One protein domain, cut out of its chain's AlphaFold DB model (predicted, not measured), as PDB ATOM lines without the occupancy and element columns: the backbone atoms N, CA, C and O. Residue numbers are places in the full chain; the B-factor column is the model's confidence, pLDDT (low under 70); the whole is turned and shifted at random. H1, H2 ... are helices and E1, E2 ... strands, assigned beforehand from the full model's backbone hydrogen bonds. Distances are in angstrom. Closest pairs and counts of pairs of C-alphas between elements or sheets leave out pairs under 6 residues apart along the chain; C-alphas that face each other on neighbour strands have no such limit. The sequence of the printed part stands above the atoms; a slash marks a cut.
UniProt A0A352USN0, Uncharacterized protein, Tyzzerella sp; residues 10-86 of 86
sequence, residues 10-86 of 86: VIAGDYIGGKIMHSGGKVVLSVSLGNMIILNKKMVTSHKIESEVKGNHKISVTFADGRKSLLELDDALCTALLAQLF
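This is residues 10 to 86 of the 86 residues of an uncharacterized protein of Tyzzerella sp (UniProt A0A352USN0). Two strongly twisted antiparallel sheets, E1-E7-E6-E5 and E2-E3-E4, stand at an angle to each other, and the one helix, H1, packs in the opening between them, covering part of one face of each. The sheets come nearest where E2 passes E1 and E7, while E4 and E5 are apart. The printed part has 77 residues, with seven named strands and then one helix, in the order E1 to E7, H1; the class is mostly strand. It is compact, with a radius of gyration of the C-alphas of 11.2 A, and rounded, spanning 31 by 25 by 24 A.

Begin with the larger sheet: E1 (residues 10 to 13), E7 (68 to 73), E6 (56 to 63) and E5 (44 to 53). E1 and E5 are its edge strands. E5, E6 and E7 form a meander, each strand the antiparallel neighbour of the one before. Look for N 11 and O 70 at 2.8 A between E1 and E7, N 59 and O 71 at 3.0 A between E7 and E6, and N 48 and O 60 at 2.8 A between E6 and E5. E5 bends by 56 degrees at residue 50. H1 (75 to 85) is on this sheet, two layers with the helix on one face, at a height over the sheet of 9.0 A. It lies over E6 and only just over E7, where 3 of its 11 C-alphas fall, and runs along the strands, at 19 degrees to E6 on the local plane. The closest C-alphas of H1 and E6 are those of Cys 78 and His 57, 6.7 A apart. The second sheet, E2 (19 to 23), E3 (26 to 32) and E4 (35 to 38), is another meander; N 21 and O 28 are 3.0 A apart, N 29 and O 37 2.8 A. H1 is on it too, again two layers, over E2 and E3 at a height of 9.1 A, and runs across the strands, at 71 degrees to E2 on the local plane. The closest C-alphas of H1 and E3 are those of Leu 81 and Val 27, 6.0 A apart; those of E2 and E7 are Ile 20 and Leu 73, 7.5 A. In H1 every O i to N i+4 pair is within hydrogen-bond range.

Find C-alpha 10 at (90.094, 115.354, 82.338), where E1 begins. E5 runs 22.4 A from C-alpha 44 at (84.833, 102.276, 81.991) to C-alpha 53; E6 measures 21.7 A, E3 17.4 A and E7 15.9 A. H1 runs 15.5 A, ending at C-alpha 85 at (87.181, 99.694, 88.704).

The two C-alphas farthest apart are those of Gly 34 and Val 53, 31.4 A. The printed part has no cut, and its links are tight. No printed residue is under 70 in pLDDT; the mean of the printed part is 93.7.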
ATOM      1  N   VAL A  10      89.668 115.855  83.641       97.12
ATOM      2  CA  VAL A  10      90.094 115.354  82.338       97.12
ATOM      3  C   VAL A  10      91.013 116.385  81.684       97.12
ATOM      4  O   VAL A  10      90.626 117.538  81.470       97.12
ATOM      5  N   ILE A  11      92.236 115.973  81.363       96.81
ATOM      6  CA  ILE A  11      93.269 116.831  80.768       96.81
ATOM      7  C   ILE A  11      93.468 116.593  79.267       96.81
ATOM      8  O   ILE A  11      94.049 117.451  78.610       96.81
ATOM      9  N   ALA A  12      92.968 115.480  78.717       97.31
ATOM     10  CA  ALA A  12      92.935 115.210  77.277       97.31
ATOM     11  C   ALA A  12      91.827 114.204  76.908       97.31
ATOM     12  O   ALA A  12      91.373 113.444  77.763       97.31
ATOM     13  N   GLY A  13      91.432 114.177  75.631       96.56
ATOM     14  CA  GLY A  13      90.421 113.262  75.085       96.56
ATOM     15  C   GLY A  13      89.007 113.846  75.042       96.56
ATOM     16  O   GLY A  13      88.819 115.055  75.163       96.56
ATOM     17  N   ASP A  14      88.013 112.978  74.865       96.62
ATOM     18  CA  ASP A  14      86.637 113.357  74.516       96.62
ATOM     19  C   ASP A  14      85.905 114.158  75.602       96.62
ATOM     20  O   ASP A  14      85.001 114.934  75.300       96.62
ATOM     21  N   TYR A  15      86.291 113.991  76.870       95.94
ATOM     22  CA  TYR A  15      85.677 114.688  78.005       95.94
ATOM     23  C   TYR A  15      86.567 115.788  78.593       95.94
ATOM     24  O   TYR A  15      86.429 116.126  79.772       95.94
ATOM     25  N   ILE A  16      87.508 116.324  77.809       96.50
ATOM     26  CA  ILE A  16      88.464 117.344  78.260       96.50
ATOM     27  C   ILE A  16      87.786 118.495  79.018       96.50
ATOM     28  O   ILE A  16      86.751 119.021  78.620       96.50
ATOM     29  N   GLY A  17      88.381 118.881  80.149       95.25
ATOM     30  CA  GLY A  17      87.851 119.924  81.030       95.25
ATOM     31  C   GLY A  17      86.819 119.437  82.050       95.25
ATOM     32  O   GLY A  17      86.580 120.148  83.029       95.25
ATOM     33  N   GLY A  18      86.267 118.231  81.890       96.50
ATOM     34  CA  GLY A  18      85.354 117.640  82.864       96.50
ATOM     35  C   GLY A  18      86.024 117.415  84.222       96.50
ATOM     36  O   GLY A  18      87.175 116.982  84.294       96.50
ATOM     37  N   LYS A  19      85.323 117.732  85.312       96.12
ATOM     38  CA  LYS A  19      85.857 117.634  86.682       96.12
ATOM     39  C   LYS A  19      85.658 116.235  87.244       96.12
ATOM     40  O   LYS A  19      84.584 115.664  87.087       96.12
ATOM     41  N   ILE A  20      86.658 115.727  87.950       96.50
ATOM     42  CA  ILE A  20      86.579 114.469  88.689       96.50
ATOM     43  C   ILE A  20      86.389 114.787  90.164       96.50
ATOM     44  O   ILE A  20      87.109 115.605  90.732       96.50
ATOM     45  N   MET A  21      85.384 114.179  90.782       95.06
ATOM     46  CA  MET A  21      85.040 114.451  92.175       95.06
ATOM     47  C   MET A  21      84.346 113.260  92.827       95.06
ATOM     48  O   MET A  21      83.819 112.377  92.148       95.06
ATOM     49  N   HIS A  22      84.302 113.272  94.157       93.44
ATOM     50  CA  HIS A  22      83.421 112.397  94.917       93.44
ATOM     51  C   HIS A  22      81.996 112.957  94.930       93.44
ATOM     52  O   HIS A  22      81.780 114.131  95.229       93.44
ATOM     53  N   SER A  23      81.016 112.107  94.640       92.00
ATOM     54  CA  SER A  23      79.593 112.413  94.771       92.00
ATOM     55  C   SER A  23      78.832 111.154  95.179       92.00
ATOM     56  O   SER A  23      78.977 110.106  94.549       92.00
ATOM     57  N   GLY A  24      78.059 111.229  96.267       87.44
ATOM     58  CA  GLY A  24      77.272 110.093  96.770       87.44
ATOM     59  C   GLY A  24      78.105 108.838  97.068       87.44
ATOM     60  O   GLY A  24      77.673 107.730  96.762       87.44
ATOM     61  N   GLY A  25      79.329 109.010  97.583       90.94
ATOM     62  CA  GLY A  25      80.262 107.909  97.854       90.94
ATOM     63  C   GLY A  25      80.928 107.308  96.612       90.94
ATOM     64  O   GLY A  25      81.667 106.338  96.745       90.94
ATOM     65  N   LYS A  26      80.697 107.873  95.420       94.38
ATOM     66  CA  LYS A  26      81.279 107.392  94.164       94.38
ATOM     67  C   LYS A  26      82.197 108.418  93.521       94.38
ATOM     68  O   LYS A  26      81.987 109.619  93.680       94.38
ATOM     69  N   VAL A  27      83.177 107.960  92.747       96.19
ATOM     70  CA  VAL A  27      83.937 108.838  91.844       96.19
ATOM     71  C   VAL A  27      83.115 109.101  90.584       96.19
ATOM     72  O   VAL A  27      82.657 108.165  89.917       96.19
ATOM     73  N   VAL A  28      82.924 110.378  90.261       96.06
ATOM     74  CA  VAL A  28      82.147 110.837  89.105       96.06
ATOM     75  C   VAL A  28      82.939 111.831  88.256       96.06
ATOM     76  O   VAL A  28      83.750 112.602  88.771       96.06
ATOM     77  N   LEU A  29      82.660 111.827  86.957       96.50
ATOM     78  CA  LEU A  29      83.085 112.809  85.969       96.50
ATOM     79  C   LEU A  29      81.924 113.770  85.688       96.50
ATOM     80  O   LEU A  29      80.914 113.380  85.111       96.50
ATOM     81  N   SER A  30      82.067 115.030  86.076       95.75
ATOM     82  CA  SER A  30      81.130 116.105  85.746       95.75
ATOM     83  C   SER A  30      81.562 116.783  84.447       95.75
ATOM     84  O   SER A  30      82.583 117.473  84.417       95.75
ATOM     85  N   VAL A  31      80.807 116.564  83.368       92.25
ATOM     86  CA  VAL A  31      81.103 117.111  82.028       92.25
ATOM     87  C   VAL A  31      80.462 118.491  81.851       92.25
ATOM     88  O   VAL A  31      81.046 119.384  81.247       92.25
ATOM     89  N   SER A  32      79.261 118.683  82.396       87.75
ATOM     90  CA  SER A  32      78.554 119.969  82.447       87.75
ATOM     91  C   SER A  32      77.538 119.965  83.592       87.75
ATOM     92  O   SER A  32      77.321 118.937  84.237       87.75
ATOM     93  N   LEU A  33      76.928 121.118  83.883       82.62
ATOM     94  CA  LEU A  33      75.928 121.237  84.945       82.62
ATOM     95  C   LEU A  33      74.777 120.240  84.711       82.62
ATOM     96  O   LEU A  33      74.116 120.287  83.680       82.62
ATOM     97  N   GLY A  34      74.573 119.320  85.655       83.69
ATOM     98  CA  GLY A  34      73.568 118.253  85.565       83.69
ATOM     99  C   GLY A  34      74.012 116.987  84.816       83.69
ATOM    100  O   GLY A  34      73.378 115.949  84.979       83.69
ATOM    101  N   ASN A  35      75.126 117.019  84.076       90.50
ATOM    102  CA  ASN A  35      75.643 115.868  83.331       90.50
ATOM    103  C   ASN A  35      76.855 115.259  84.039       90.50
ATOM    104  O   ASN A  35      78.004 115.657  83.816       90.50
ATOM    105  N   MET A  36      76.579 114.272  84.893       92.81
ATOM    106  CA  MET A  36      77.586 113.520  85.639       92.81
ATOM    107  C   MET A  36      77.626 112.061  85.187       92.81
ATOM    108  O   MET A  36      76.601 111.384  85.124       92.81
ATOM    109  N   ILE A  37      78.827 111.561  84.925       93.94
ATOM    110  CA  ILE A  37      79.105 110.180  84.546       93.94
ATOM    111  C   ILE A  37      79.745 109.487  85.743       93.94
ATOM    112  O   ILE A  37      80.787 109.911  86.236       93.94
ATOM    113  N   ILE A  38      79.143 108.403  86.220       95.06
ATOM    114  CA  ILE A  38      79.727 107.602  87.301       95.06
ATOM    115  C   ILE A  38      80.859 106.746  86.722       95.06
ATOM    116  O   ILE A  38      80.616 105.929  85.834       95.06
ATOM    117  N   LEU A  39      82.076 106.887  87.251       94.94
ATOM    118  CA  LEU A  39      83.245 106.129  86.800       94.94
ATOM    119  C   LEU A  39      83.292 104.758  87.490       94.94
ATOM    120  O   LEU A  39      83.913 104.591  88.536       94.94
ATOM    121  N   ASN A  40      82.588 103.781  86.920       94.12
ATOM    122  CA  ASN A  40      82.533 102.395  87.397       94.12
ATOM    123  C   ASN A  40      82.791 101.403  86.249       94.12
ATOM    124  O   ASN A  40      82.790 101.796  85.084       94.12
ATOM    125  N   LYS A  41      82.916 100.109  86.568       92.69
ATOM    126  CA  LYS A  41      83.147  99.020  85.594       92.69
ATOM    127  C   LYS A  41      82.158  98.936  84.425       92.69
ATOM    128  O   LYS A  41      82.499  98.393  83.385       92.69
ATOM    129  N   LYS A  42      80.917  99.414  84.584       92.44
ATOM    130  CA  LYS A  42      79.936  99.416  83.484       92.44
ATOM    131  C   LYS A  42      80.224 100.524  82.477       92.44
ATOM    132  O   LYS A  42      79.918 100.367  81.305       92.44
ATOM    133  N   MET A  43      80.759 101.649  82.952       93.50
ATOM    134  CA  MET A  43      81.019 102.837  82.138       93.50
ATOM    135  C   MET A  43      82.453 102.894  81.626       93.50
ATOM    136  O   MET A  43      82.673 103.457  80.563       93.50
ATOM    137  N   VAL A  44      83.412 102.323  82.354       95.50
ATOM    138  CA  VAL A  44      84.833 102.276  81.991       95.50
ATOM    139  C   VAL A  44      85.190 100.836  81.643       95.50
ATOM    140  O   VAL A  44      85.190  99.968  82.510       95.50
ATOM    141  N   THR A  45      85.484 100.588  80.370       94.81
ATOM    142  CA  THR A  45      85.811  99.256  79.835       94.81
ATOM    143  C   THR A  45      87.286  98.925  79.961       94.81
ATOM    144  O   THR A  45      87.655  97.761  80.085       94.81
ATOM    145  N   SER A  46      88.144  99.940  79.932       94.81
ATOM    146  CA  SER A  46      89.583  99.781  80.091       94.81
ATOM    147  C   SER A  46      90.168 100.998  80.790       94.81
ATOM    148  O   SER A  46      89.716 102.126  80.582       94.81
ATOM    149  N   HIS A  47      91.184 100.767  81.611       94.81
ATOM    150  CA  HIS A  47      91.985 101.816  82.217       94.81
ATOM    151  C   HIS A  47      93.466 101.453  82.106       94.81
ATOM    152  O   HIS A  47      93.833 100.278  82.121       94.81
ATOM    153  N   LYS A  48      94.314 102.470  81.985       95.81
ATOM    154  CA  LYS A  48      95.769 102.342  81.973       95.81
ATOM    155  C   LYS A  48      96.368 103.484  82.770       95.81
ATOM    156  O   LYS A  48      96.012 104.643  82.564       95.81
ATOM    157  N   ILE A  49      97.291 103.153  83.659       94.88
ATOM    158  CA  ILE A  49      98.028 104.153  84.413       94.88
ATOM    159  C   ILE A  49      99.188 104.642  83.543       94.88
ATOM    160  O   ILE A  49     100.016 103.851  83.093       94.88
ATOM    161  N   GLU A  50      99.200 105.936  83.236       95.19
ATOM    162  CA  GLU A  50     100.231 106.566  82.404       95.19
ATOM    163  C   GLU A  50     101.347 107.175  83.256       95.19
ATOM    164  O   GLU A  50     102.494 107.251  82.823       95.19
ATOM    165  N   SER A  51     101.017 107.652  84.457       92.81
ATOM    166  CA  SER A  51     101.986 108.243  85.378       92.81
ATOM    167  C   SER A  51     101.473 108.175  86.811       92.81
ATOM    168  O   SER A  51     100.333 108.554  87.069       92.81
ATOM    169  N   GLU A  52     102.334 107.746  87.729       86.44
ATOM    170  CA  GLU A  52     102.076 107.751  89.168       86.44
ATOM    171  C   GLU A  52     103.122 108.631  89.844       86.44
ATOM    172  O   GLU A  52     104.252 108.211  90.099       86.44
ATOM    173  N   VAL A  53     102.768 109.889  90.090       87.94
ATOM    174  CA  VAL A  53     103.588 110.809  90.876       87.94
ATOM    175  C   VAL A  53     102.809 111.148  92.136       87.94
ATOM    176  O   VAL A  53     101.600 111.354  92.099       87.94
ATOM    177  N   LYS A  54     103.491 111.211  93.280       84.81
ATOM    178  CA  LYS A  54     102.851 111.544  94.557       84.81
ATOM    179  C   LYS A  54     102.079 112.867  94.448       84.81
ATOM    180  O   LYS A  54     102.678 113.904  94.159       84.81
ATOM    181  N   GLY A  55     100.769 112.823  94.683       86.69
ATOM    182  CA  GLY A  55      99.856 113.962  94.566       86.69
ATOM    183  C   GLY A  55      99.395 114.307  93.143       86.69
ATOM    184  O   GLY A  55      98.611 115.245  92.996       86.69
ATOM    185  N   ASN A  56      99.858 113.594  92.108       91.56
ATOM    186  CA  ASN A  56      99.442 113.767  90.714       91.56
ATOM    187  C   ASN A  56      99.581 112.460  89.913       91.56
ATOM    188  O   ASN A  56     100.666 112.078  89.473       91.56
ATOM    189  N   HIS A  57      98.449 111.809  89.674       94.31
ATOM    190  CA  HIS A  57      98.334 110.583  88.894       94.31
ATOM    191  C   HIS A  57      97.653 110.859  87.569       94.31
ATOM    192  O   HIS A  57      96.680 111.613  87.503       94.31
ATOM    193  N   LYS A  58      98.125 110.197  86.514       96.31
ATOM    194  CA  LYS A  58      97.518 110.249  85.188       96.31
ATOM    195  C   LYS A  58      97.020 108.878  84.776       96.31
ATOM    196  O   LYS A  58      97.807 107.940  84.668       96.31
ATOM    197  N   ILE A  59      95.722 108.782  84.511       96.38
ATOM    198  CA  ILE A  59      95.061 107.532  84.129       96.38
ATOM    199  C   ILE A  59      94.304 107.745  82.824       96.38
ATOM    200  O   ILE A  59      93.393 108.571  82.749       96.38
ATOM    201  N   SER A  60      94.668 106.987  81.798       97.25
ATOM    202  CA  SER A  60      93.889 106.865  80.571       97.25
ATOM    203  C   SER A  60      92.709 105.933  80.821       97.25
ATOM    204  O   SER A  60      92.891 104.819  81.308       97.25
ATOM    205  N   VAL A  61      91.504 106.350  80.450       96.75
ATOM    206  CA  VAL A  61      90.292 105.529  80.509       96.75
ATOM    207  C   VAL A  61      89.654 105.428  79.131       96.75
ATOM    208  O   VAL A  61      89.619 106.398  78.374       96.75
ATOM    209  N   THR A  62      89.142 104.243  78.815       96.81
ATOM    210  CA  THR A  62      88.242 104.003  77.686       96.81
ATOM    211  C   THR A  62      86.861 103.712  78.243       96.81
ATOM    212  O   THR A  62      86.702 102.869  79.130       96.81
ATOM    213  N   PHE A  63      85.870 104.436  77.746       95.50
ATOM    214  CA  PHE A  63      84.486 104.310  78.158       95.50
ATOM    215  C   PHE A  63      83.759 103.249  77.327       95.50
ATOM    216  O   PHE A  63      84.192 102.872  76.237       95.50
ATOM    217  N   ALA A  64      82.631 102.762  77.838       94.31
ATOM    218  CA  ALA A  64      81.794 101.768  77.168       94.31
ATOM    219  C   ALA A  64      81.201 102.259  75.840       94.31
ATOM    220  O   ALA A  64      80.899 101.450  74.970       94.31
ATOM    221  N   ASP A  65      81.085 103.574  75.662       91.94
ATOM    222  CA  ASP A  65      80.675 104.207  74.407       91.94
ATOM    223  C   ASP A  65      81.832 104.386  73.401       91.94
ATOM    224  O   ASP A  65      81.646 104.981  72.342       91.94
ATOM    225  N   GLY A  66      83.029 103.883  73.720       94.81
ATOM    226  CA  GLY A  66      84.222 103.963  72.878       94.81
ATOM    227  C   GLY A  66      85.034 105.249  73.038       94.81
ATOM    228  O   GLY A  66      86.160 105.309  72.534       94.81
ATOM    229  N   ARG A  67      84.524 106.255  73.765       96.38
ATOM    230  CA  ARG A  67      85.272 107.484  74.053       96.38
ATOM    231  C   ARG A  67      86.479 107.202  74.933       96.38
ATOM    232  O   ARG A  67      86.516 106.234  75.694       96.38
ATOM    233  N   LYS A  68      87.482 108.066  74.848       97.31
ATOM    234  CA  LYS A  68      88.742 107.961  75.584       97.31
ATOM    235  C   LYS A  68      89.062 109.271  76.271       97.31
ATOM    236  O   LYS A  68      88.792 110.357  75.760       97.31
ATOM    237  N   SER A  69      89.643 109.200  77.457       97.88
ATOM    238  CA  SER A  69      90.056 110.397  78.188       97.88
ATOM    239  C   SER A  69      91.246 110.133  79.089       97.88
ATOM    240  O   SER A  69      91.386 109.046  79.638       97.88
ATOM    241  N   LEU A  70      92.084 111.151  79.255       97.75
ATOM    242  CA  LEU A  70      93.193 111.163  80.197       97.75
ATOM    243  C   LEU A  70      92.792 111.975  81.425       97.75
ATOM    244  O   LEU A  70      92.529 113.176  81.331       97.75
ATOM    245  N   LEU A  71      92.749 111.310  82.568       96.88
ATOM    246  CA  LEU A  71      92.401 111.870  83.866       96.88
ATOM    247  C   LEU A  71      93.670 112.312  84.585       96.88
ATOM    248  O   LEU A  71      94.651 111.577  84.573       96.88
ATOM    249  N   GLU A  72      93.636 113.472  85.232       96.25
ATOM    250  CA  GLU A  72      94.629 113.898  86.219       96.25
ATOM    251  C   GLU A  72      93.966 113.919  87.596       96.25
ATOM    252  O   GLU A  72      92.990 114.652  87.780       96.25
ATOM    253  N   LEU A  73      94.468 113.115  88.534       95.38
ATOM    254  CA  LEU A  73      93.850 112.839  89.835       95.38
ATOM    255  C   LEU A  73      94.864 112.957  90.973       95.38
ATOM    256  O   LEU A  73      96.035 112.627  90.803       95.38
ATOM    257  N   ASP A  74      94.412 113.390  92.143       94.56
ATOM    258  CA  ASP A  74      95.190 113.291  93.375       94.56
ATOM    259  C   ASP A  74      95.215 111.849  93.909       94.56
ATOM    260  O   ASP A  74      94.571 110.944  93.370       94.56
ATOM    261  N   ASP A  75      95.985 111.630  94.976       92.88
ATOM    262  CA  ASP A  75      96.154 110.309  95.588       92.88
ATOM    263  C   ASP A  75      94.809 109.698  96.038       92.88
ATOM    264  O   ASP A  75      94.584 108.493  95.889       92.88
ATOM    265  N   ALA A  76      93.893 110.521  96.562       92.88
ATOM    266  CA  ALA A  76      92.616 110.069  97.110       92.88
ATOM    267  C   ALA A  76      91.648 109.629  96.003       92.88
ATOM    268  O   ALA A  76      91.104 108.522  96.057       92.88
ATOM    269  N   LEU A  77      91.472 110.455  94.969       95.00
ATOM    270  CA  LEU A  77      90.621 110.135  93.824       95.00
ATOM    271  C   LEU A  77      91.201 109.008  92.979       95.00
ATOM    272  O   LEU A  77      90.429 108.193  92.479       95.00
ATOM    273  N   CYS A  78      92.526 108.928  92.834       94.38
ATOM    274  CA  CYS A  78      93.188 107.814  92.157       94.38
ATOM    275  C   CYS A  78      92.862 106.488  92.860       94.38
ATOM    276  O   CYS A  78      92.308 105.575  92.243       94.38
ATOM    277  N   THR A  79      93.097 106.427  94.174       94.31
ATOM    278  CA  THR A  79      92.819 105.236  94.991       94.31
ATOM    279  C   THR A  79      91.345 104.843  94.921       94.31
ATOM    280  O   THR A  79      91.018 103.680  94.678       94.31
ATOM    281  N   ALA A  80      90.440 105.810  95.083       95.19
ATOM    282  CA  ALA A  80      89.006 105.553  95.028       95.19
ATOM    283  C   ALA A  80      88.539 105.111  93.636       95.19
ATOM    284  O   ALA A  80      87.704 104.217  93.530       95.19
ATOM    285  N   LEU A  81      89.069 105.709  92.565       94.94
ATOM    286  CA  LEU A  81      88.717 105.330  91.201       94.94
ATOM    287  C   LEU A  81      89.132 103.886  90.934       94.94
ATOM    288  O   LEU A  81      88.292 103.095  90.512       94.94
ATOM    289  N   LEU A  82      90.386 103.531  91.218       93.31
ATOM    290  CA  LEU A  82      90.881 102.169  91.024       93.31
ATOM    291  C   LEU A  82      90.049 101.167  91.831       93.31
ATOM    292  O   LEU A  82      89.574 100.187  91.265       93.31
ATOM    293  N   ALA A  83      89.755 101.454  93.102       93.75
ATOM    294  CA  ALA A  83      88.912 100.596  93.938       93.75
ATOM    295  C   ALA A  83      87.496 100.365  93.372       93.75
ATOM    296  O   ALA A  83      86.904  99.323  93.624       93.75
ATOM    297  N   GLN A  84      86.940 101.307  92.602       92.94
ATOM    298  CA  GLN A  84      85.643 101.133  91.929       92.94
ATOM    299  C   GLN A  84      85.731 100.403  90.581       92.94
ATOM    300  O   GLN A  84      84.704  99.952  90.057       92.94
ATOM    301  N   LEU A  85      86.918 100.374  89.971       89.94
ATOM    302  CA  LEU A  85      87.181  99.694  88.704       89.94
ATOM    303  C   LEU A  85      87.620  98.235  88.906       89.94
ATOM    304  O   LEU A  85      87.458  97.450  87.973       89.94
ATOM    305  N   PHE A  86      88.109  97.869  90.097       80.19
ATOM    306  CA  PHE A  86      88.416  96.493  90.523       80.19
ATOM    307  C   PHE A  86      87.272  95.822  91.274       80.19
ATOM    308  O   PHE A  86      87.216  94.573  91.217       80.19
TER     309      PHE A  86